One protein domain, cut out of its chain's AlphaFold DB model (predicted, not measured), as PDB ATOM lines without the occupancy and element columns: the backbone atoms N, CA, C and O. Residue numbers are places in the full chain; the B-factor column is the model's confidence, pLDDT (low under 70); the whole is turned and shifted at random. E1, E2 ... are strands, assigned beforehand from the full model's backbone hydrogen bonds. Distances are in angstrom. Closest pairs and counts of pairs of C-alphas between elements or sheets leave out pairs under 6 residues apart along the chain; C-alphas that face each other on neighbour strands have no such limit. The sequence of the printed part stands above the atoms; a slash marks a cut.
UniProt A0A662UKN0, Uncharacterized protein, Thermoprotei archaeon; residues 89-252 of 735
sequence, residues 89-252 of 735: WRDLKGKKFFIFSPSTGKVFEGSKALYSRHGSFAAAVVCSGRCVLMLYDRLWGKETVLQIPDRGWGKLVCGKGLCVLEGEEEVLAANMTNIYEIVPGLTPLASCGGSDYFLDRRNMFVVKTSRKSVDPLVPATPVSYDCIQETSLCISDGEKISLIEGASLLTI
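Overview. This is residues 89 to 252 of the 735 residues of an uncharacterized protein of Thermoprotei archaeon (UniProt A0A662UKN0). Four sheets of four strands each stand one after another like slices in a row, partly face to face, with the strands of neighbouring sheets at 30, 56 and 28 degrees to each other in turn from E3 E4 E5 E6 to E15 E16 E17 E18, and the two-stranded hairpin E1 and E2 covers the first of them at one end. The chain fills one sheet before it passes to the next, and the row makes the longest axis. The printed part has 164 residues with eighteen named strands, E1 to E18 in order, and no named helix; the class is all strand, and neighbour strands are antiparallel. It is compact, with a radius of gyration of the C-alphas of 16.6 A, but elongated in outline, spanning 54 by 33 by 26 A.

Along the chain. Begin with C-alpha 112 at (-50.211, 48.986, 44.110), where E3, residues 112 to 118, sets out for 21.1 A. E4, 121 to 127, E5, 130 to 137, 23.5 A long, and E6, 142 to 149, 23.2 A long, follow. Before them, look for E1, 97 to 101, and E2, 106 to 110. Next come E7, 155 to 158, E8, 162 to 166, E9, 171 to 175, and E10, 179 to 181. Then read E11, 186 to 192, E12, 195 to 200, E13, 205 to 209, and E14, 214 to 219. Last are E15, 224 to 229, E16, 232 to 236, E17, 240 to 245, and E18, 248 to 252, which ends at C-alpha 252, (-51.695, 38.534, 0.021).

Arrangement. Start at the strongly twisted sheet E3 E4 E5 E6, a meander, each strand the antiparallel neighbour of the one before; N 133 of E5 and O 146 of E6 are 2.8 A apart, within hydrogen-bond range. The sheet E1 E2 is face to face with it, and N 99 and O 108 are 2.8 A apart within that hairpin. The meander E7 E8 E9 E10 is also face to face with E3 E4 E5 E6; the closest C-alphas of E3 and E7 are those of Ser 116 and Val 157, 5.6 A. In it, N 164 and O 157 are 2.8 A apart. The meander E11 E12 E13 E14 comes next, with Leu 162 of E8 and Ser 191 of E11 closest, their C-alphas 5.2 A apart; N 198 and O 207 are 2.9 A apart. Beyond it is the meander E15 E16 E17 E18, where the C-alphas of Cys 192 and Cys 227 are the closest of E11 and E15, 5.4 A; N 235 and O 242 are 2.8 A apart.

Size, cuts and confidence. The two farthest C-alphas, Lys 93 and Ile 252, are 55.3 A apart. The printed part has no cut, and its links between named strands are tight. Mean pLDDT of the printed part is 78.1; 41 residues are under 70, among them 89 to 95 and 245 to 252.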
ATOM      1  N   TRP A  89     -56.052  39.697  44.155       64.44
ATOM      2  CA  TRP A  89     -57.044  39.924  45.208       64.44
ATOM      3  C   TRP A  89     -56.741  41.236  45.928       64.44
ATOM      4  O   TRP A  89     -55.580  41.622  46.038       64.44
ATOM      5  N   ARG A  90     -57.762  41.914  46.457       66.88
ATOM      6  CA  ARG A  90     -57.601  43.094  47.323       66.88
ATOM      7  C   ARG A  90     -58.053  42.742  48.738       66.88
ATOM      8  O   ARG A  90     -59.034  42.016  48.898       66.88
ATOM      9  N   ASP A  91     -57.350  43.225  49.759       58.78
ATOM     10  CA  ASP A  91     -57.761  43.010  51.147       58.78
ATOM     11  C   ASP A  91     -59.111  43.684  51.455       58.78
ATOM     12  O   ASP A  91     -59.524  44.652  50.814       58.78
ATOM     13  N   LEU A  92     -59.800  43.194  52.489       47.47
ATOM     14  CA  LEU A  92     -61.123  43.687  52.900       47.47
ATOM     15  C   LEU A  92     -61.125  45.162  53.342       47.47
ATOM     16  O   LEU A  92     -62.183  45.781  53.402       47.47
ATOM     17  N   LYS A  93     -59.953  45.729  53.662       56.88
ATOM     18  CA  LYS A  93     -59.786  47.148  54.012       56.88
ATOM     19  C   LYS A  93     -59.421  48.021  52.806       56.88
ATOM     20  O   LYS A  93     -59.297  49.233  52.962       56.88
ATOM     21  N   GLY A  94     -59.238  47.427  51.625       58.75
ATOM     22  CA  GLY A  94     -58.908  48.111  50.382       58.75
ATOM     23  C   GLY A  94     -57.492  48.700  50.313       58.75
ATOM     24  O   GLY A  94     -57.227  49.505  49.425       58.75
ATOM     25  N   LYS A  95     -56.577  48.348  51.215       67.94
ATOM     26  CA  LYS A  95     -55.230  48.929  51.310       67.94
ATOM     27  C   LYS A  95     -54.130  48.085  50.665       67.94
ATOM     28  O   LYS A  95     -53.055  48.623  50.419       67.94
ATOM     29  N   LYS A  96     -54.363  46.791  50.429       77.81
ATOM     30  CA  LYS A  96     -53.340  45.849  49.945       77.81
ATOM     31  C   LYS A  96     -53.867  44.978  48.813       77.81
ATOM     32  O   LYS A  96     -55.035  44.594  48.815       77.81
ATOM     33  N   PHE A  97     -52.990  44.653  47.875       81.62
ATOM     34  CA  PHE A  97     -53.219  43.749  46.758       81.62
ATOM     35  C   PHE A  97     -52.329  42.519  46.885       81.62
ATOM     36  O   PHE A  97     -51.206  42.615  47.378       81.62
ATOM     37  N   PHE A  98     -52.822  41.382  46.406       77.50
ATOM     38  CA  PHE A  98     -52.126  40.106  46.460       77.50
ATOM     39  C   PHE A  98     -52.109  39.434  45.097       77.50
ATOM     40  O   PHE A  98     -53.162  39.370  44.473       77.50
ATOM     41  N   ILE A  99     -50.967  38.880  44.683       79.75
ATOM     42  CA  ILE A  99     -50.849  37.944  43.558       79.75
ATOM     43  C   ILE A  99     -50.549  36.549  44.098       79.75
ATOM     44  O   ILE A  99     -49.611  36.385  44.875       79.75
ATOM     45  N   PHE A 100     -51.302  35.540  43.665       75.19
ATOM     46  CA  PHE A 100     -50.987  34.138  43.948       75.19
ATOM     47  C   PHE A 100     -50.308  33.490  42.739       75.19
ATOM     48  O   PHE A 100     -50.806  33.612  41.625       75.19
ATOM     49  N   SER A 101     -49.202  32.784  42.982       73.25
ATOM     50  CA  SER A 101     -48.454  32.002  41.992       73.25
ATOM     51  C   SER A 101     -48.756  30.506  42.183       73.25
ATOM     52  O   SER A 101     -48.225  29.892  43.115       73.25
ATOM     53  N   PRO A 102     -49.620  29.906  41.340       64.19
ATOM     54  CA  PRO A 102     -49.956  28.485  41.392       64.19
ATOM     55  C   PRO A 102     -48.762  27.527  41.372       64.19
ATOM     56  O   PRO A 102     -48.782  26.536  42.099       64.19
ATOM     57  N   SER A 103     -47.723  27.798  40.575       64.94
ATOM     58  CA  SER A 103     -46.582  26.875  40.447       64.94
ATOM     59  C   SER A 103     -45.666  26.888  41.670       64.94
ATOM     60  O   SER A 103     -45.094  25.855  42.018       64.94
ATOM     61  N   THR A 104     -45.538  28.036  42.349       68.50
ATOM     62  CA  THR A 104     -44.658  28.166  43.524       68.50
ATOM     63  C   THR A 104     -45.400  28.102  44.857       68.50
ATOM     64  O   THR A 104     -44.762  27.983  45.903       68.50
ATOM     65  N   GLY A 105     -46.732  28.209  44.847       65.25
ATOM     66  CA  GLY A 105     -47.561  28.315  46.049       65.25
ATOM     67  C   GLY A 105     -47.357  29.619  46.831       65.25
ATOM     68  O   GLY A 105     -47.842  29.735  47.956       65.25
ATOM     69  N   LYS A 106     -46.628  30.597  46.274       75.44
ATOM     70  CA  LYS A 106     -46.328  31.870  46.939       75.44
ATOM     71  C   LYS A 106     -47.436  32.892  46.717       75.44
ATOM     72  O   LYS A 106     -48.051  32.955  45.652       75.44
ATOM     73  N   VAL A 107     -47.632  33.735  47.727       80.31
ATOM     74  CA  VAL A 107     -48.472  34.932  47.660       80.31
ATOM     75  C   VAL A 107     -47.565  36.154  47.759       80.31
ATOM     76  O   VAL A 107     -46.777  36.269  48.695       80.31
ATOM     77  N   PHE A 108     -47.675  37.058  46.792       82.75
ATOM     78  CA  PHE A 108     -46.968  38.334  46.757       82.75
ATOM     79  C   PHE A 108     -47.923  39.450  47.153       82.75
ATOM     80  O   PHE A 108     -49.052  39.467  46.679       82.75
ATOM     81  N   GLU A 109     -47.482  40.372  48.002       84.44
ATOM     82  CA  GLU A 109     -48.306  41.452  48.553       84.44
ATOM     83  C   GLU A 109     -47.745  42.827  48.172       84.44
ATOM     84  O   GLU A 109     -46.527  43.026  48.137       84.44
ATOM     85  N   GLY A 110     -48.630  43.799  47.940       82.50
ATOM     86  CA  GLY A 110     -48.238  45.179  47.686       82.50
ATOM     87  C   GLY A 110     -49.346  46.208  47.835       82.50
ATOM     88  O   GLY A 110     -50.518  45.882  47.998       82.50
ATOM     89  N   SER A 111     -48.958  47.480  47.818       79.94
ATOM     90  CA  SER A 111     -49.856  48.634  47.941       79.94
ATOM     91  C   SER A 111     -50.437  49.076  46.596       79.94
ATOM     92  O   SER A 111     -51.502  49.689  46.564       79.94
ATOM     93  N   LYS A 112     -49.771  48.730  45.487       82.50
ATOM     94  CA  LYS A 112     -50.211  48.986  44.110       82.50
ATOM     95  C   LYS A 112     -50.243  47.681  43.325       82.50
ATOM     96  O   LYS A 112     -49.362  46.840  43.510       82.50
ATOM     97  N   ALA A 113     -51.236  47.539  42.449       85.06
ATOM     98  CA  ALA A 113     -51.313  46.427  41.516       85.06
ATOM     99  C   ALA A 113     -51.730  46.878  40.118       85.06
ATOM    100  O   ALA A 113     -52.538  47.794  39.973       85.06
ATOM    101  N   LEU A 114     -51.204  46.193  39.106       87.81
ATOM    102  CA  LEU A 114     -51.618  46.312  37.713       87.81
ATOM    103  C   LEU A 114     -51.986  44.929  37.190       87.81
ATOM    104  O   LEU A 114     -51.367  43.933  37.559       87.81
ATOM    105  N   TYR A 115     -52.984  44.873  36.318       86.50
ATOM    106  CA  TYR A 115     -53.422  43.638  35.685       86.50
ATOM    107  C   TYR A 115     -53.765  43.897  34.230       86.50
ATOM    108  O   TYR A 115     -54.443  44.876  33.923       86.50
ATOM    109  N   SER A 116     -53.340  43.003  33.349       86.62
ATOM    110  CA  SER A 116     -53.715  43.041  31.943       86.62
ATOM    111  C   SER A 116     -53.826  41.631  31.388       86.62
ATOM    112  O   SER A 116     -53.168  40.708  31.871       86.62
ATOM    113  N   ARG A 117     -54.698  41.444  30.397       82.31
ATOM    114  CA  ARG A 117     -54.951  40.139  29.778       82.31
ATOM    115  C   ARG A 117     -55.204  40.275  28.285       82.31
ATOM    116  O   ARG A 117     -55.828  41.243  27.859       82.31
ATOM    117  N   HIS A 118     -54.798  39.260  27.531       80.25
ATOM    118  CA  HIS A 118     -55.100  39.102  26.116       80.25
ATOM    119  C   HIS A 118     -55.276  37.613  25.781       80.25
ATOM    120  O   HIS A 118     -54.326  36.829  25.827       80.25
ATOM    121  N   GLY A 119     -56.504  37.198  25.460       76.31
ATOM    122  CA  GLY A 119     -56.830  35.783  25.251       76.31
ATOM    123  C   GLY A 119     -56.548  34.926  26.494       76.31
ATOM    124  O   GLY A 119     -57.050  35.217  27.583       76.31
ATOM    125  N   SER A 120     -55.754  33.860  26.337       69.19
ATOM    126  CA  SER A 120     -55.311  32.989  27.438       69.19
ATOM    127  C   SER A 120     -54.132  33.547  28.242       69.19
ATOM    128  O   SER A 120     -53.839  33.009  29.311       69.19
ATOM    129  N   PHE A 121     -53.474  34.603  27.756       79.88
ATOM    130  CA  PHE A 121     -52.288  35.191  28.367       79.88
ATOM    131  C   PHE A 121     -52.656  36.349  29.299       79.88
ATOM    132  O   PHE A 121     -53.478  37.201  28.956       79.88
ATOM    133  N   ALA A 122     -52.052  36.399  30.483       83.50
ATOM    134  CA  ALA A 122     -52.279  37.452  31.463       83.50
ATOM    135  C   ALA A 122     -50.985  37.851  32.171       83.50
ATOM    136  O   ALA A 122     -50.083  37.036  32.360       83.50
ATOM    137  N   ALA A 123     -50.938  39.102  32.615       88.25
ATOM    138  CA  ALA A 123     -49.870  39.628  33.440       88.25
ATOM    139  C   ALA A 123     -50.426  40.394  34.638       88.25
ATOM    140  O   ALA A 123     -51.436  41.095  34.548       88.25
ATOM    141  N   ALA A 124     -49.731  40.271  35.759       88.62
ATOM    142  CA  ALA A 124     -50.073  40.890  37.024       88.62
ATOM    143  C   ALA A 124     -48.810  41.488  37.649       88.62
ATOM    144  O   ALA A 124     -47.804  40.797  37.764       88.62
ATOM    145  N   VAL A 125     -48.855  42.750  38.075       89.69
ATOM    146  CA  VAL A 125     -47.767  43.390  38.829       89.69
ATOM    147  C   VAL A 125     -48.274  43.786  40.201       89.69
ATOM    148  O   VAL A 125     -49.356  44.355  40.293       89.69
ATOM    149  N   VAL A 126     -47.504  43.522  41.254       89.06
ATOM    150  CA  VAL A 126     -47.765  44.012  42.617       89.06
ATOM    151  C   VAL A 126     -46.492  44.612  43.205       89.06
ATOM    152  O   VAL A 126     -45.430  44.010  43.082       89.06
ATOM    153  N   CYS A 127     -46.596  45.774  43.855       85.50
ATOM    154  CA  CYS A 127     -45.447  46.529  44.372       85.50
ATOM    155  C   CYS A 127     -45.533  46.807  45.881       85.50
ATOM    156  O   CYS A 127     -46.531  47.348  46.361       85.50
ATOM    157  N   SER A 128     -44.468  46.477  46.620       77.50
ATOM    158  CA  SER A 128     -44.247  46.807  48.042       77.50
ATOM    159  C   SER A 128     -42.806  47.293  48.281       77.50
ATOM    160  O   SER A 128     -42.065  46.731  49.083       77.50
ATOM    161  N   GLY A 129     -42.361  48.306  47.527       74.31
ATOM    162  CA  GLY A 129     -40.968  48.785  47.513       74.31
ATOM    163  C   GLY A 129     -40.040  47.968  46.603       74.31
ATOM    164  O   GLY A 129     -39.043  48.481  46.102       74.31
ATOM    165  N   ARG A 130     -40.395  46.710  46.317       80.12
ATOM    166  CA  ARG A 130     -40.009  45.978  45.101       80.12
ATOM    167  C   ARG A 130     -41.272  45.475  44.421       80.12
ATOM    168  O   ARG A 130     -42.249  45.155  45.101       80.12
ATOM    169  N   CYS A 131     -41.246  45.401  43.100       88.06
ATOM    170  CA  CYS A 131     -42.378  44.934  42.323       88.06
ATOM    171  C   CYS A 131     -42.170  43.485  41.882       88.06
ATOM    172  O   CYS A 131     -41.055  43.041  41.607       88.06
ATOM    173  N   VAL A 132     -43.263  42.737  41.816       89.19
ATOM    174  CA  VAL A 132     -43.300  41.373  41.292       89.19
ATOM    175  C   VAL A 132     -44.212  41.371  40.084       89.19
ATOM    176  O   VAL A 132     -45.391  41.684  40.222       89.19
ATOM    177  N   LEU A 133     -43.660  41.023  38.924       89.94
ATOM    178  CA  LEU A 133     -44.397  40.754  37.697       89.94
ATOM    179  C   LEU A 133     -44.617  39.249  37.580       89.94
ATOM    180  O   LEU A 133     -43.669  38.472  37.563       89.94
ATOM    181  N   MET A 134     -45.868  38.841  37.460       88.25
ATOM    182  CA  MET A 134     -46.259  37.479  37.147       88.25
ATOM    183  C   MET A 134     -46.884  37.452  35.760       88.25
ATOM    184  O   MET A 134     -47.860  38.155  35.509       88.25
ATOM    185  N   LEU A 135     -46.334  36.621  34.884       89.19
ATOM    186  CA  LEU A 135     -46.890  36.272  33.583       89.19
ATOM    187  C   LEU A 135     -47.509  34.882  33.667       89.19
ATOM    188  O   LEU A 135     -46.969  33.997  34.334       89.19
ATOM    189  N   TYR A 136     -48.641  34.691  33.001       82.38
ATOM    190  CA  TYR A 136     -49.399  33.453  33.066       82.38
ATOM    191  C   TYR A 136     -50.067  33.132  31.731       82.38
ATOM    192  O   TYR A 136     -50.833  33.940  31.208       82.38
ATOM    193  N   ASP A 137     -49.827  31.926  31.219       75.06
ATOM    194  CA  ASP A 137     -50.570  31.358  30.096       75.06
ATOM    195  C   ASP A 137     -51.525  30.272  30.595       75.06
ATOM    196  O   ASP A 137     -51.118  29.178  31.000       75.06
ATOM    197  N   ARG A 138     -52.824  30.576  30.541       64.69
ATOM    198  CA  ARG A 138     -53.882  29.697  31.043       64.69
ATOM    199  C   ARG A 138     -54.110  28.462  30.174       64.69
ATOM    200  O   ARG A 138     -54.658  27.493  30.690       64.69
ATOM    201  N   LEU A 139     -53.738  28.491  28.892       62.12
ATOM    202  CA  LEU A 139     -53.927  27.351  27.991       62.12
ATOM    203  C   LEU A 139     -52.904  26.251  28.300       62.12
ATOM    204  O   LEU A 139     -53.251  25.079  28.382       62.12
ATOM    205  N   TRP A 140     -51.655  26.655  28.532       57.84
ATOM    206  CA  TRP A 140     -50.535  25.743  28.773       57.84
ATOM    207  C   TRP A 140     -50.209  25.539  30.258       57.84
ATOM    208  O   TRP A 140     -49.328  24.746  30.585       57.84
ATOM    209  N   GLY A 141     -50.879  26.271  31.158       60.12
ATOM    210  CA  GLY A 141     -50.628  26.226  32.601       60.12
ATOM    211  C   GLY A 141     -49.216  26.679  32.987       60.12
ATOM    212  O   GLY A 141     -48.692  26.242  34.011       60.12
ATOM    213  N   LYS A 142     -48.575  27.510  32.155       73.06
ATOM    214  CA  LYS A 142     -47.215  28.012  32.388       73.06
ATOM    215  C   LYS A 142     -47.272  29.356  33.103       73.06
ATOM    216  O   LYS A 142     -48.065  30.220  32.736       73.06
ATOM    217  N   GLU A 143     -46.382  29.559  34.068       81.25
ATOM    218  CA  GLU A 143     -46.217  30.845  34.744       81.25
ATOM    219  C   GLU A 143     -44.746  31.231  34.868       81.25
ATOM    220  O   GLU A 143     -43.880  30.371  35.033       81.25
ATOM    221  N   THR A 144     -44.493  32.536  34.833       85.69
ATOM    222  CA  THR A 144     -43.174  33.120  35.070       85.69
ATOM    223  C   THR A 144     -43.327  34.259  36.067       85.69
ATOM    224  O   THR A 144     -44.123  35.171  35.855       85.69
ATOM    225  N   VAL A 145     -42.571  34.215  37.165       86.06
ATOM    226  CA  VAL A 145     -42.574  35.256  38.201       86.06
ATOM    227  C   VAL A 145     -41.214  35.944  38.218       86.06
ATOM    228  O   VAL A 145     -40.192  35.299  38.441       86.06
ATOM    229  N   LEU A 146     -41.208  37.256  38.005       86.56
ATOM    230  CA  LEU A 146     -40.019  38.095  37.898       86.56
ATOM    231  C   LEU A 146     -40.061  39.198  38.958       86.56
ATOM    232  O   LEU A 146     -41.100  39.814  39.191       86.56
ATOM    233  N   GLN A 147     -38.920  39.470  39.593       87.00
ATOM    234  CA  GLN A 147     -38.757  40.660  40.427       87.00
ATOM    235  C   GLN A 147     -38.280  41.818  39.559       87.00
ATOM    236  O   GLN A 147     -37.299  41.676  38.832       87.00
ATOM    237  N   ILE A 148     -38.955  42.959  39.664       87.88
ATOM    238  CA  ILE A 148     -38.633  44.175  38.917       87.88
ATOM    239  C   ILE A 148     -38.501  45.358  39.892       87.88
ATOM    240  O   ILE A 148     -39.134  45.357  40.959       87.88
ATOM    241  N   PRO A 149     -37.658  46.359  39.581       83.25
ATOM    242  CA  PRO A 149     -37.523  47.547  40.416       83.25
ATOM    243  C   PRO A 149     -38.853  48.301  40.525       83.25
ATOM    244  O   PRO A 149     -39.684  48.258  39.618       83.25
ATOM    245  N   ASP A 150     -39.069  48.985  41.647       84.25
ATOM    246  CA  ASP A 150     -40.228  49.863  41.819       84.25
ATOM    247  C   ASP A 150     -39.924  51.229  41.195       84.25
ATOM    248  O   ASP A 150     -39.192  52.038  41.763       84.25
ATOM    249  N   ARG A 151     -40.431  51.441  39.976       81.00
ATOM    250  CA  ARG A 151     -40.226  52.651  39.158       81.00
ATOM    251  C   ARG A 151     -41.521  53.443  38.951       81.00
ATOM    252  O   ARG A 151     -41.686  54.132  37.950       81.00
ATOM    253  N   GLY A 152     -42.495  53.281  39.848       81.50
ATOM    254  CA  GLY A 152     -43.771  53.992  39.734       81.50
ATOM    255  C   GLY A 152     -44.689  53.490  38.612       81.50
ATOM    256  O   GLY A 152     -45.569  54.229  38.183       81.50
ATOM    257  N   TRP A 153     -44.550  52.232  38.173       87.12
ATOM    258  CA  TRP A 153     -45.303  51.617  37.062       87.12
ATOM    259  C   TRP A 153     -46.775  52.029  37.011       87.12
ATOM    260  O   TRP A 153     -47.535  51.756  37.945       87.12
ATOM    261  N   GLY A 154     -47.180  52.706  35.939       83.88
ATOM    262  CA  GLY A 154     -48.510  53.296  35.790       83.88
ATOM    263  C   GLY A 154     -49.477  52.433  34.987       83.88
ATOM    264  O   GLY A 154     -50.682  52.489  35.230       83.88
ATOM    265  N   LYS A 155     -48.968  51.625  34.051       89.25
ATOM    266  CA  LYS A 155     -49.802  50.937  33.060       89.25
ATOM    267  C   LYS A 155     -49.182  49.617  32.618       89.25
ATOM    268  O   LYS A 155     -47.977  49.527  32.423       89.25
ATOM    269  N   LEU A 156     -50.030  48.608  32.437       90.44
ATOM    270  CA  LEU A 156     -49.666  47.285  31.933       90.44
ATOM    271  C   LEU A 156     -50.610  46.928  30.783       90.44
ATOM    272  O   LEU A 156     -51.831  46.939  30.950       90.44
ATOM    273  N   VAL A 157     -50.056  46.614  29.618       91.56
ATOM    274  CA  VAL A 157     -50.809  46.224  28.418       91.56
ATOM    275  C   VAL A 157     -50.291  44.879  27.943       91.56
ATOM    276  O   VAL A 157     -49.085  44.679  27.917       91.56
ATOM    277  N   CYS A 158     -51.174  43.966  27.556       89.88
ATOM    278  CA  CYS A 158     -50.787  42.664  27.023       89.88
ATOM    279  C   CYS A 158     -51.335  42.449  25.613       89.88
ATOM    280  O   CYS A 158     -52.463  42.835  25.315       89.88
ATOM    281  N   GLY A 159     -50.520  41.799  24.790       87.44
ATOM    282  CA  GLY A 159     -50.875  41.129  23.546       87.44
ATOM    283  C   GLY A 159     -50.715  39.608  23.692       87.44
ATOM    284  O   GLY A 159     -50.686  39.067  24.802       87.44
ATOM    285  N   LYS A 160     -50.596  38.885  22.575       85.19
ATOM    286  CA  LYS A 160     -50.484  37.419  22.556       85.19
ATOM    287  C   LYS A 160     -49.096  36.962  23.034       85.19
ATOM    288  O   LYS A 160     -48.127  37.000  22.286       85.19
ATOM    289  N   GLY A 161     -48.988  36.541  24.297       84.94
ATOM    290  CA  GLY A 161     -47.730  36.043  24.881       84.94
ATOM    291  C   GLY A 161     -46.694  37.121  25.233       84.94
ATOM    292  O   GLY A 161     -45.579  36.785  25.625       84.94
ATOM    293  N   LEU A 162     -47.054  38.404  25.113       90.94
ATOM    294  CA  LEU A 162     -46.171  39.556  25.299       90.94
ATOM    295  C   LEU A 162     -46.909  40.666  26.049       90.94
ATOM    296  O   LEU A 162     -48.053  40.967  25.719       90.94
ATOM    297  N   CYS A 163     -46.271  41.311  27.021       91.75
ATOM    298  CA  CYS A 163     -46.826  42.463  27.726       91.75
ATOM    299  C   CYS A 163     -45.820  43.608  27.808       91.75
ATOM    300  O   CYS A 163     -44.615  43.386  27.821       91.75
ATOM    301  N   VAL A 164     -46.331  44.830  27.899       92.88
ATOM    302  CA  VAL A 164     -45.565  46.057  28.099       92.88
ATOM    303  C   VAL A 164     -46.004  46.715  29.396       92.88
ATOM    304  O   VAL A 164     -47.199  46.920  29.625       92.88
ATOM    305  N   LEU A 165     -45.030  47.041  30.235       91.56
ATOM    306  CA  LEU A 165     -45.181  47.748  31.494       91.56
ATOM    307  C   LEU A 165     -44.557  49.142  31.357       91.56
ATOM    308  O   LEU A 165     -43.355  49.267  31.143       91.56
ATOM    309  N   GLU A 166     -45.375  50.186  31.475       89.94
ATOM    310  CA  GLU A 166     -44.962  51.586  31.327       89.94
ATOM    311  C   GLU A 166     -44.834  52.249  32.710       89.94
ATOM    312  O   GLU A 166     -45.777  52.233  33.516       89.94
ATOM    313  N   GLY A 167     -43.656  52.807  32.996       85.69
ATOM    314  CA  GLY A 167     -43.354  53.647  34.157       85.69
ATOM    315  C   GLY A 167     -43.087  55.095  33.743       85.69
ATOM    316  O   GLY A 167     -43.249  55.451  32.579       85.69
ATOM    317  N   GLU A 168     -42.699  55.939  34.699       80.00
ATOM    318  CA  GLU A 168     -42.401  57.354  34.416       80.00
ATOM    319  C   GLU A 168     -41.071  57.532  33.663       80.00
ATOM    320  O   GLU A 168     -40.976  58.383  32.783       80.00
ATOM    321  N   GLU A 169     -40.068  56.706  33.980       78.88
ATOM    322  CA  GLU A 169     -38.711  56.804  33.415       78.88
ATOM    323  C   GLU A 169     -38.362  55.668  32.439       78.88
ATOM    324  O   GLU A 169     -37.500  55.844  31.585       78.88
ATOM    325  N   GLU A 170     -39.022  54.510  32.543       86.31
ATOM    326  CA  GLU A 170     -38.662  53.279  31.822       86.31
ATOM    327  C   GLU A 170     -39.914  52.587  31.254       86.31
ATOM    328  O   GLU A 170     -41.011  52.671  31.820       86.31
ATOM    329  N   VAL A 171     -39.748  51.847  30.152       89.50
ATOM    330  CA  VAL A 171     -40.785  50.975  29.580       89.50
ATOM    331  C   VAL A 171     -40.202  49.585  29.357       89.50
ATOM    332  O   VAL A 171     -39.208  49.426  28.653       89.50
ATOM    333  N   LEU A 172     -40.826  48.568  29.948       90.88
ATOM    334  CA  LEU A 172     -40.352  47.187  29.887       90.88
ATOM    335  C   LEU A 172     -41.299  46.323  29.060       90.88
ATOM    336  O   LEU A 172     -42.504  46.314  29.303       90.88
ATOM    337  N   ALA A 173     -40.753  45.540  28.137       91.19
ATOM    338  CA  ALA A 173     -41.443  44.418  27.521       91.19
ATOM    339  C   ALA A 173     -41.136  43.130  28.289       91.19
ATOM    340  O   ALA A 173     -40.001  42.894  28.704       91.19
ATOM    341  N   ALA A 174     -42.145  42.285  28.460       90.25
ATOM    342  CA  ALA A 174     -42.024  41.007  29.138       90.25
ATOM    343  C   ALA A 174     -42.806  39.915  28.404       90.25
ATOM    344  O   ALA A 174     -43.997  40.064  28.121       90.25
ATOM    345  N   ASN A 175     -42.142  38.794  28.149       88.38
ATOM    346  CA  ASN A 175     -42.743  37.553  27.669       88.38
ATOM    347  C   ASN A 175     -42.400  36.419  28.649       88.38
ATOM    348  O   ASN A 175     -41.693  36.626  29.635       88.38
ATOM    349  N   MET A 176     -42.881  35.202  28.398       84.50
ATOM    350  CA  MET A 176     -42.687  34.075  29.327       84.50
ATOM    351  C   MET A 176     -41.221  33.738  29.636       84.50
ATOM    352  O   MET A 176     -40.957  33.043  30.617       84.50
ATOM    353  N   THR A 177     -40.275  34.211  28.825       81.81
ATOM    354  CA  THR A 177     -38.853  33.869  28.938       81.81
ATOM    355  C   THR A 177     -37.967  35.029  29.375       81.81
ATOM    356  O   THR A 177     -36.919  34.782  29.964       81.81
ATOM    357  N   ASN A 178     -38.339  36.277  29.082       83.62
ATOM    358  CA  ASN A 178     -37.463  37.434  29.241       83.62
ATOM    359  C   ASN A 178     -38.228  38.700  29.632       83.62
ATOM    360  O   ASN A 178     -39.418  38.846  29.354       83.62
ATOM    361  N   ILE A 179     -37.483  39.637  30.219       88.06
ATOM    362  CA  ILE A 179     -37.886  41.026  30.428       88.06
ATOM    363  C   ILE A 179     -36.754  41.945  29.968       88.06
ATOM    364  O   ILE A 179     -35.585  41.665  30.241       88.06
ATOM    365  N   TYR A 180     -37.081  43.003  29.235       89.56
ATOM    366  CA  TYR A 180     -36.102  43.939  28.681       89.56
ATOM    367  C   TYR A 180     -36.734  45.310  28.417       89.56
ATOM    368  O   TYR A 180     -37.955  45.439  28.360       89.56
ATOM    369  N   GLU A 181     -35.902  46.338  28.285       87.81
ATOM    370  CA  GLU A 181     -36.340  47.713  28.039       87.81
ATOM    371  C   GLU A 181     -36.665  47.950  26.558       87.81
ATOM    372  O   GLU A 181     -36.000  47.407  25.672       87.81
ATOM    373  N   ILE A 182     -37.692  48.756  26.289       87.88
ATOM    374  CA  ILE A 182     -38.141  49.110  24.939       87.88
ATOM    375  C   ILE A 182     -38.404  50.613  24.801       87.88
ATOM    376  O   ILE A 182     -38.567  51.335  25.783       87.88
ATOM    377  N   VAL A 183     -38.499  51.080  23.554       84.12
ATOM    378  CA  VAL A 183     -38.841  52.473  23.240       84.12
ATOM    379  C   VAL A 183     -40.286  52.787  23.683       84.12
ATOM    380  O   VAL A 183     -41.191  51.990  23.408       84.12
ATOM    381  N   PRO A 184     -40.546  53.946  24.324       84.25
ATOM    382  CA  PRO A 184     -41.896  54.345  24.713       84.25
ATOM    383  C   PRO A 184     -42.862  54.479  23.527       84.25
ATOM    384  O   PRO A 184     -42.497  54.968  22.461       84.25
ATOM    385  N   GLY A 185     -44.134  54.123  23.740       83.25
ATOM    386  CA  GLY A 185     -45.208  54.271  22.744       83.25
ATOM    387  C   GLY A 185     -45.511  53.020  21.910       83.25
ATOM    388  O   GLY A 185     -46.473  53.026  21.138       83.25
ATOM    389  N   LEU A 186     -44.751  51.940  22.099       88.06
ATOM    390  CA  LEU A 186     -44.987  50.652  21.453       88.06
ATOM    391  C   LEU A 186     -46.072  49.846  22.182       88.06
ATOM    392  O   LEU A 186     -46.003  49.613  23.386       88.06
ATOM    393  N   THR A 187     -47.080  49.390  21.439       90.00
ATOM    394  CA  THR A 187     -48.142  48.510  21.955       90.00
ATOM    395  C   THR A 187     -47.794  47.051  21.659       90.00
ATOM    396  O   THR A 187     -47.479  46.755  20.508       90.00
ATOM    397  N   PRO A 188     -47.871  46.117  22.622       91.19
ATOM    398  CA  PRO A 188     -47.551  44.716  22.354       91.19
ATOM    399  C   PRO A 188     -48.571  44.084  21.401       91.19
ATOM    400  O   PRO A 188     -49.775  44.206  21.629       91.19
ATOM    401  N   LEU A 189     -48.085  43.388  20.366       89.31
ATOM    402  CA  LEU A 189     -48.904  42.543  19.494       89.31
ATOM    403  C   LEU A 189     -48.758  41.079  19.905       89.31
ATOM    404  O   LEU A 189     -49.655  40.530  20.538       89.31
ATOM    405  N   ALA A 190     -47.622  40.450  19.600       87.88
ATOM    406  CA  ALA A 190     -47.406  39.036  19.880       87.88
ATOM    407  C   ALA A 190     -45.928  38.692  20.107       87.88
ATOM    408  O   ALA A 190     -45.041  39.301  19.512       87.88
ATOM    409  N   SER A 191     -45.682  37.685  20.942       86.31
ATOM    410  CA  SER A 191     -44.391  37.003  21.085       86.31
ATOM    411  C   SER A 191     -44.459  35.696  20.297       86.31
ATOM    412  O   SER A 191     -44.971  34.694  20.803       86.31
ATOM    413  N   CYS A 192     -43.944  35.689  19.070       80.38
ATOM    414  CA  CYS A 192     -43.851  34.480  18.255       80.38
ATOM    415  C   CYS A 192     -42.471  33.883  18.496       80.38
ATOM    416  O   CYS A 192     -41.512  34.359  17.903       80.38
ATOM    417  N   GLY A 193     -42.372  32.932  19.436       74.31
ATOM    418  CA  GLY A 193     -41.155  32.176  19.766       74.31
ATOM    419  C   GLY A 193     -39.897  33.031  19.969       74.31
ATOM    420  O   GLY A 193     -39.632  33.519  21.067       74.31
ATOM    421  N   GLY A 194     -39.098  33.175  18.910       70.88
ATOM    422  CA  GLY A 194     -37.833  33.905  18.899       70.88
ATOM    423  C   GLY A 194     -37.939  35.414  18.652       70.88
ATOM    424  O   GLY A 194     -36.910  36.086  18.669       70.88
ATOM    425  N   SER A 195     -39.125  35.966  18.374       81.12
ATOM    426  CA  SER A 195     -39.304  37.386  18.026       81.12
ATOM    427  C   SER A 195     -40.531  38.012  18.692       81.12
ATOM    428  O   SER A 195     -41.625  37.450  18.661       81.12
ATOM    429  N   ASP A 196     -40.346  39.215  19.240       87.31
ATOM    430  CA  ASP A 196     -41.415  40.013  19.841       87.31
ATOM    431  C   ASP A 196     -41.822  41.147  18.895       87.31
ATOM    432  O   ASP A 196     -40.978  41.913  18.412       87.31
ATOM    433  N   TYR A 197     -43.126  41.260  18.654       88.06
ATOM    434  CA  TYR A 197     -43.713  42.214  17.724       88.06
ATOM    435  C   TYR A 197     -44.585  43.233  18.447       88.06
ATOM    436  O   TYR A 197     -45.396  42.893  19.316       88.06
ATOM    437  N   PHE A 198     -44.460  44.490  18.035       89.44
ATOM    438  CA  PHE A 198     -45.183  45.618  18.605       89.44
ATOM    439  C   PHE A 198     -45.774  46.489  17.501       89.44
ATOM    440  O   PHE A 198     -45.313  46.475  16.365       89.44
ATOM    441  N   LEU A 199     -46.781  47.279  17.854       87.75
ATOM    442  CA  LEU A 199     -47.348  48.326  17.019       87.75
ATOM    443  C   LEU A 199     -46.895  49.689  17.542       87.75
ATOM    444  O   LEU A 199     -47.254  50.081  18.658       87.75
ATOM    445  N   ASP A 200     -46.160  50.430  16.722       86.19
ATOM    446  CA  ASP A 200     -45.978  51.864  16.905       86.19
ATOM    447  C   ASP A 200     -47.252  52.577  16.447       86.19
ATOM    448  O   ASP A 200     -47.491  52.768  15.255       86.19
ATOM    449  N   ARG A 201     -48.084  52.984  17.409       77.62
ATOM    450  CA  ARG A 201     -49.354  53.668  17.125       77.62
ATOM    451  C   ARG A 201     -49.183  55.072  16.554       77.62
ATOM    452  O   ARG A 201     -50.140  55.598  15.999       77.62
ATOM    453  N   ARG A 202     -48.024  55.717  16.732       79.81
ATOM    454  CA  ARG A 202     -47.811  57.080  16.217       79.81
ATOM    455  C   ARG A 202     -47.578  57.054  14.719       79.81
ATOM    456  O   ARG A 202     -48.136  57.877  14.003       79.81
ATOM    457  N   ASN A 203     -46.776  56.095  14.272       77.25
ATOM    458  CA  ASN A 203     -46.409  55.964  12.869       77.25
ATOM    459  C   ASN A 203     -47.255  54.907  12.135       77.25
ATOM    460  O   ASN A 203     -47.211  54.847  10.913       77.25
ATOM    461  N   MET A 204     -48.049  54.109  12.860       78.62
ATOM    462  CA  MET A 204     -48.849  52.991  12.342       78.62
ATOM    463  C   MET A 204     -47.994  51.909  11.671       78.62
ATOM    464  O   MET A 204     -48.349  51.384  10.620       78.62
ATOM    465  N   PHE A 205     -46.865  51.565  12.300       81.25
ATOM    466  CA  PHE A 205     -45.964  50.508  11.839       81.25
ATOM    467  C   PHE A 205     -45.876  49.368  12.838       81.25
ATOM    468  O   PHE A 205     -45.815  49.574  14.050       81.25
ATOM    469  N   VAL A 206     -45.788  48.157  12.307       83.44
ATOM    470  CA  VAL A 206     -45.364  47.000  13.084       83.44
ATOM    471  C   VAL A 206     -43.852  47.014  13.163       83.44
ATOM    472  O   VAL A 206     -43.162  47.135  12.148       83.44
ATOM    473  N   VAL A 207     -43.348  46.878  14.379       83.75
ATOM    474  CA  VAL A 207     -41.926  46.804  14.670       83.75
ATOM    475  C   VAL A 207     -41.604  45.451  15.282       83.75
ATOM    476  O   VAL A 207     -42.359  44.919  16.101       83.75
ATOM    477  N   LYS A 208     -40.463  44.900  14.890       84.56
ATOM    478  CA  LYS A 208     -39.873  43.719  15.511       84.56
ATOM    479  C   LYS A 208     -38.760  44.175  16.431       84.56
ATOM    480  O   LYS A 208     -37.986  45.060  16.073       84.56
ATOM    481  N   THR A 209     -38.660  43.559  17.604       73.94
ATOM    482  CA  THR A 209     -37.521  43.792  18.495       73.94
ATOM    483  C   THR A 209     -36.735  42.515  18.710       73.94
ATOM    484  O   THR A 209     -37.289  41.435  18.924       73.94
ATOM    485  N   SER A 210     -35.414  42.665  18.678       65.00
ATOM    486  CA  SER A 210     -34.446  41.634  19.045       65.00
ATOM    487  C   SER A 210     -33.767  41.976  20.379       65.00
ATOM    488  O   SER A 210     -32.577  41.730  20.581       65.00
ATOM    489  N   ARG A 211     -34.518  42.580  21.316       65.75
ATOM    490  CA  ARG A 211     -34.061  43.041  22.647       65.75
ATOM    491  C   ARG A 211     -33.128  44.264  22.645       65.75
ATOM    492  O   ARG A 211     -32.988  44.889  23.689       65.75
ATOM    493  N   LYS A 212     -32.478  44.603  21.518       55.06
ATOM    494  CA  LYS A 212     -31.588  45.784  21.380       55.06
ATOM    495  C   LYS A 212     -31.785  46.613  20.105       55.06
ATOM    496  O   LYS A 212     -31.411  47.781  20.107       55.06
ATOM    497  N   SER A 213     -32.338  46.037  19.036       62.41
ATOM    498  CA  SER A 213     -32.759  46.774  17.837       62.41
ATOM    499  C   SER A 213     -34.281  46.821  17.758       62.41
ATOM    500  O   SER A 213     -34.958  45.878  18.177       62.41
ATOM    501  N   VAL A 214     -34.799  47.929  17.228       66.62
ATOM    502  CA  VAL A 214     -36.190  48.068  16.798       66.62
ATOM    503  C   VAL A 214     -36.151  48.206  15.286       66.62
ATOM    504  O   VAL A 214     -35.665  49.211  14.775       66.62
ATOM    505  N   ASP A 215     -36.650  47.193  14.591       69.56
ATOM    506  CA  ASP A 215     -36.668  47.155  13.134       69.56
ATOM    507  C   ASP A 215     -38.110  47.424  12.669       69.56
ATOM    508  O   ASP A 215     -39.004  46.624  12.977       69.56
ATOM    509  N   PRO A 216     -38.393  48.560  11.999       65.38
ATOM    510  CA  PRO A 216     -39.704  48.813  11.417       65.38
ATOM    511  C   PRO A 216     -39.908  47.896  10.215       65.38
ATOM    512  O   PRO A 216     -39.055  47.820   9.333       65.38
ATOM    513  N   LEU A 217     -41.038  47.193  10.182       70.25
ATOM    514  CA  LEU A 217     -41.282  46.154   9.185       70.25
ATOM    515  C   LEU A 217     -42.321  46.593   8.159       70.25
ATOM    516  O   LEU A 217     -42.045  46.592   6.963       70.25
ATOM    517  N   VAL A 218     -43.526  46.956   8.611       68.44
ATOM    518  CA  VAL A 218     -44.676  47.144   7.711       68.44
ATOM    519  C   VAL A 218     -45.633  48.201   8.258       68.44
ATOM    520  O   VAL A 218     -45.946  48.152   9.451       68.44
ATOM    521  N   PRO A 219     -46.146  49.128   7.426       67.62
ATOM    522  CA  PRO A 219     -47.270  49.974   7.809       67.62
ATOM    523  C   PRO A 219     -48.540  49.122   7.937       67.62
ATOM    524  O   PRO A 219     -48.947  48.454   6.983       67.62
ATOM    525  N   ALA A 220     -49.170  49.124   9.111       67.75
ATOM    526  CA  ALA A 220     -50.331  48.284   9.382       67.75
ATOM    527  C   ALA A 220     -51.287  48.878  10.429       67.75
ATOM    528  O   ALA A 220     -50.882  49.373  11.481       67.75
ATOM    529  N   THR A 221     -52.582  48.723  10.157       71.94
ATOM    530  CA  THR A 221     -53.710  48.888  11.086       71.94
ATOM    531  C   THR A 221     -54.291  47.502  11.384       71.94
ATOM    532  O   THR A 221     -55.290  47.125  10.774       71.94
ATOM    533  N   PRO A 222     -53.650  46.694  12.248       72.94
ATOM    534  CA  PRO A 222     -54.028  45.295  12.427       72.94
ATOM    535  C   PRO A 222     -55.460  45.165  12.974       72.94
ATOM    536  O   PRO A 222     -55.732  45.563  14.107       72.94
ATOM    537  N   VAL A 223     -56.357  44.574  12.180       75.56
ATOM    538  CA  VAL A 223     -57.695  44.108  12.590       75.56
ATOM    539  C   VAL A 223     -57.591  42.736  13.254       75.56
ATOM    540  O   VAL A 223     -58.240  42.485  14.267       75.56
ATOM    541  N   SER A 224     -56.732  41.860  12.730       75.38
ATOM    542  CA  SER A 224     -56.357  40.607  13.389       75.38
ATOM    543  C   SER A 224     -54.872  40.317  13.198       75.38
ATOM    544  O   SER A 224     -54.244  40.817  12.266       75.38
ATOM    545  N   TYR A 225     -54.290  39.544  14.107       81.69
ATOM    546  CA  TYR A 225     -52.901  39.114  14.011       81.69
ATOM    547  C   TYR A 225     -52.710  37.793  14.752       81.69
ATOM    548  O   TYR A 225     -53.333  37.564  15.792       81.69
ATOM    549  N   ASP A 226     -51.842  36.931  14.228       77.31
ATOM    550  CA  ASP A 226     -51.475  35.685  14.894       77.31
ATOM    551  C   ASP A 226     -50.056  35.222  14.528       77.31
ATOM    552  O   ASP A 226     -49.543  35.517  13.449       77.31
ATOM    553  N   CYS A 227     -49.419  34.492  15.437       75.69
ATOM    554  CA  CYS A 227     -48.186  33.771  15.180       75.69
ATOM    555  C   CYS A 227     -48.491  32.522  14.356       75.69
ATOM    556  O   CYS A 227     -49.227  31.641  14.801       75.69
ATOM    557  N   ILE A 228     -47.889  32.436  13.173       68.00
ATOM    558  CA  ILE A 228     -48.012  31.264  12.297       68.00
ATOM    559  C   ILE A 228     -46.923  30.229  12.611       68.00
ATOM    560  O   ILE A 228     -47.165  29.027  12.527       68.00
ATOM    561  N   GLN A 229     -45.735  30.699  13.004       65.06
ATOM    562  CA  GLN A 229     -44.547  29.906  13.346       65.06
ATOM    563  C   GLN A 229     -43.784  30.571  14.505       65.06
ATOM    564  O   GLN A 229     -44.137  31.666  14.952       65.06
ATOM    565  N   GLU A 230     -42.700  29.944  14.972       64.75
ATOM    566  CA  GLU A 230     -41.847  30.463  16.050       64.75
ATOM    567  C   GLU A 230     -41.143  31.793  15.737       64.75
ATOM    568  O   GLU A 230     -40.496  32.328  16.625       64.75
ATOM    569  N   THR A 231     -41.223  32.339  14.524       67.00
ATOM    570  CA  THR A 231     -40.568  33.612  14.160       67.00
ATOM    571  C   THR A 231     -41.379  34.472  13.200       67.00
ATOM    572  O   THR A 231     -40.846  35.460  12.691       67.00
ATOM    573  N   SER A 232     -42.637  34.111  12.945       74.81
ATOM    574  CA  SER A 232     -43.417  34.683  11.846       74.81
ATOM    575  C   SER A 232     -44.760  35.195  12.350       74.81
ATOM    576  O   SER A 232     -45.520  34.455  12.984       74.81
ATOM    577  N   LEU A 233     -45.050  36.462  12.059       79.88
ATOM    578  CA  LEU A 233     -46.289  37.132  12.443       79.88
ATOM    579  C   LEU A 233     -47.165  37.337  11.209       79.88
ATOM    580  O   LEU A 233     -46.750  37.980  10.249       79.88
ATOM    581  N   CYS A 234     -48.393  36.839  11.258       78.44
ATOM    582  CA  CYS A 234     -49.443  37.223  10.330       78.44
ATOM    583  C   CYS A 234     -50.185  38.437  10.870       78.44
ATOM    584  O   CYS A 234     -50.533  38.489  12.052       78.44
ATOM    585  N   ILE A 235     -50.458  39.393   9.988       80.12
ATOM    586  CA  ILE A 235     -51.253  40.581  10.266       80.12
ATOM    587  C   ILE A 235     -52.290  40.745   9.172       80.12
ATOM    588  O   ILE A 235     -51.942  40.767   8.001       80.12
ATOM    589  N   SER A 236     -53.543  40.938   9.554       77.00
ATOM    590  CA  SER A 236     -54.604  41.326   8.636       77.00
ATOM    591  C   SER A 236     -55.140  42.704   8.987       77.00
ATOM    592  O   SER A 236     -55.378  42.986  10.163       77.00
ATOM    593  N   ASP A 237     -55.376  43.545   7.983       74.19
ATOM    594  CA  ASP A 237     -56.148  44.789   8.125       74.19
ATOM    595  C   ASP A 237     -57.618  44.638   7.690       74.19
ATOM    596  O   ASP A 237     -58.362  45.614   7.676       74.19
ATOM    597  N   GLY A 238     -58.048  43.407   7.392       68.56
ATOM    598  CA  GLY A 238     -59.390  43.065   6.926       68.56
ATOM    599  C   GLY A 238     -59.479  42.875   5.411       68.56
ATOM    600  O   GLY A 238     -60.231  42.003   4.980       68.56
ATOM    601  N   GLU A 239     -58.683  43.613   4.632       66.12
ATOM    602  CA  GLU A 239     -58.631  43.534   3.161       66.12
ATOM    603  C   GLU A 239     -57.378  42.803   2.664       66.12
ATOM    604  O   GLU A 239     -57.405  42.128   1.634       66.12
ATOM    605  N   LYS A 240     -56.271  42.908   3.408       67.56
ATOM    606  CA  LYS A 240     -55.000  42.259   3.085       67.56
ATOM    607  C   LYS A 240     -54.473  41.455   4.262       67.56
ATOM    608  O   LYS A 240     -54.625  41.847   5.420       67.56
ATOM    609  N   ILE A 241     -53.768  40.370   3.951       72.12
ATOM    610  CA  ILE A 241     -52.975  39.612   4.919       72.12
ATOM    611  C   ILE A 241     -51.494  39.827   4.609       72.12
ATOM    612  O   ILE A 241     -51.033  39.589   3.499       72.12
ATOM    613  N   SER A 242     -50.737  40.277   5.601       73.31
ATOM    614  CA  SER A 242     -49.289  40.459   5.570       73.31
ATOM    615  C   SER A 242     -48.627  39.429   6.479       73.31
ATOM    616  O   SER A 242     -48.827  39.452   7.694       73.31
ATOM    617  N   LEU A 243     -47.834  38.535   5.898       74.06
ATOM    618  CA  LEU A 243     -46.967  37.624   6.629       74.06
ATOM    619  C   LEU A 243     -45.577  38.249   6.758       74.06
ATOM    620  O   LEU A 243     -44.941  38.598   5.763       74.06
ATOM    621  N   ILE A 244     -45.123  38.386   7.998       73.31
ATOM    622  CA  ILE A 244     -43.844  38.979   8.358       73.31
ATOM    623  C   ILE A 244     -42.928  37.876   8.874       73.31
ATOM    624  O   ILE A 244     -43.150  37.348   9.966       73.31
ATOM    625  N   GLU A 245     -41.857  37.602   8.139       68.00
ATOM    626  CA  GLU A 245     -40.832  36.631   8.508       68.00
ATOM    627  C   GLU A 245     -39.447  37.278   8.417       68.00
ATOM    628  O   GLU A 245     -38.929  37.572   7.340       68.00
ATOM    629  N   GLY A 246     -38.824  37.551   9.566       61.56
ATOM    630  CA  GLY A 246     -37.548  38.273   9.574       61.56
ATOM    631  C   GLY A 246     -37.678  39.677   8.964       61.56
ATOM    632  O   GLY A 246     -38.373  40.515   9.532       61.56
ATOM    633  N   ALA A 247     -36.977  39.919   7.850       52.56
ATOM    634  CA  ALA A 247     -37.061  41.141   7.038       52.56
ATOM    635  C   ALA A 247     -37.918  40.965   5.766       52.56
ATOM    636  O   ALA A 247     -38.081  41.911   4.994       52.56
ATOM    637  N   SER A 248     -38.439  39.761   5.531       51.34
ATOM    638  CA  SER A 248     -39.260  39.427   4.372       51.34
ATOM    639  C   SER A 248     -40.729  39.716   4.665       51.34
ATOM    640  O   SER A 248     -41.251  39.374   5.730       51.34
ATOM    641  N   LEU A 249     -41.393  40.342   3.696       62.81
ATOM    642  CA  LEU A 249     -42.819  40.642   3.727       62.81
ATOM    643  C   LEU A 249     -43.501  39.947   2.552       62.81
ATOM    644  O   LEU A 249     -43.202  40.252   1.397       62.81
ATOM    645  N   LEU A 250     -44.447  39.060   2.851       63.84
ATOM    646  CA  LEU A 250     -45.377  38.521   1.865       63.84
ATOM    647  C   LEU A 250     -46.757  39.135   2.109       63.84
ATOM    648  O   LEU A 250     -47.357  38.913   3.158       63.84
ATOM    649  N   THR A 251     -47.269  39.889   1.138       60.06
ATOM    650  CA  THR A 251     -48.616  40.474   1.200       60.06
ATOM    651  C   THR A 251     -49.538  39.745   0.234       60.06
ATOM    652  O   THR A 251     -49.280  39.711  -0.968       60.06
ATOM    653  N   ILE A 252     -50.622  39.190   0.764       60.09
ATOM    654  CA  ILE A 252     -51.695  38.534   0.021       60.09
ATOM    655  C   ILE A 252     -52.890  39.492  -0.009       60.09
ATOM    656  O   ILE A 252     -53.312  39.999   1.033       60.09
TER     657      ILE A 252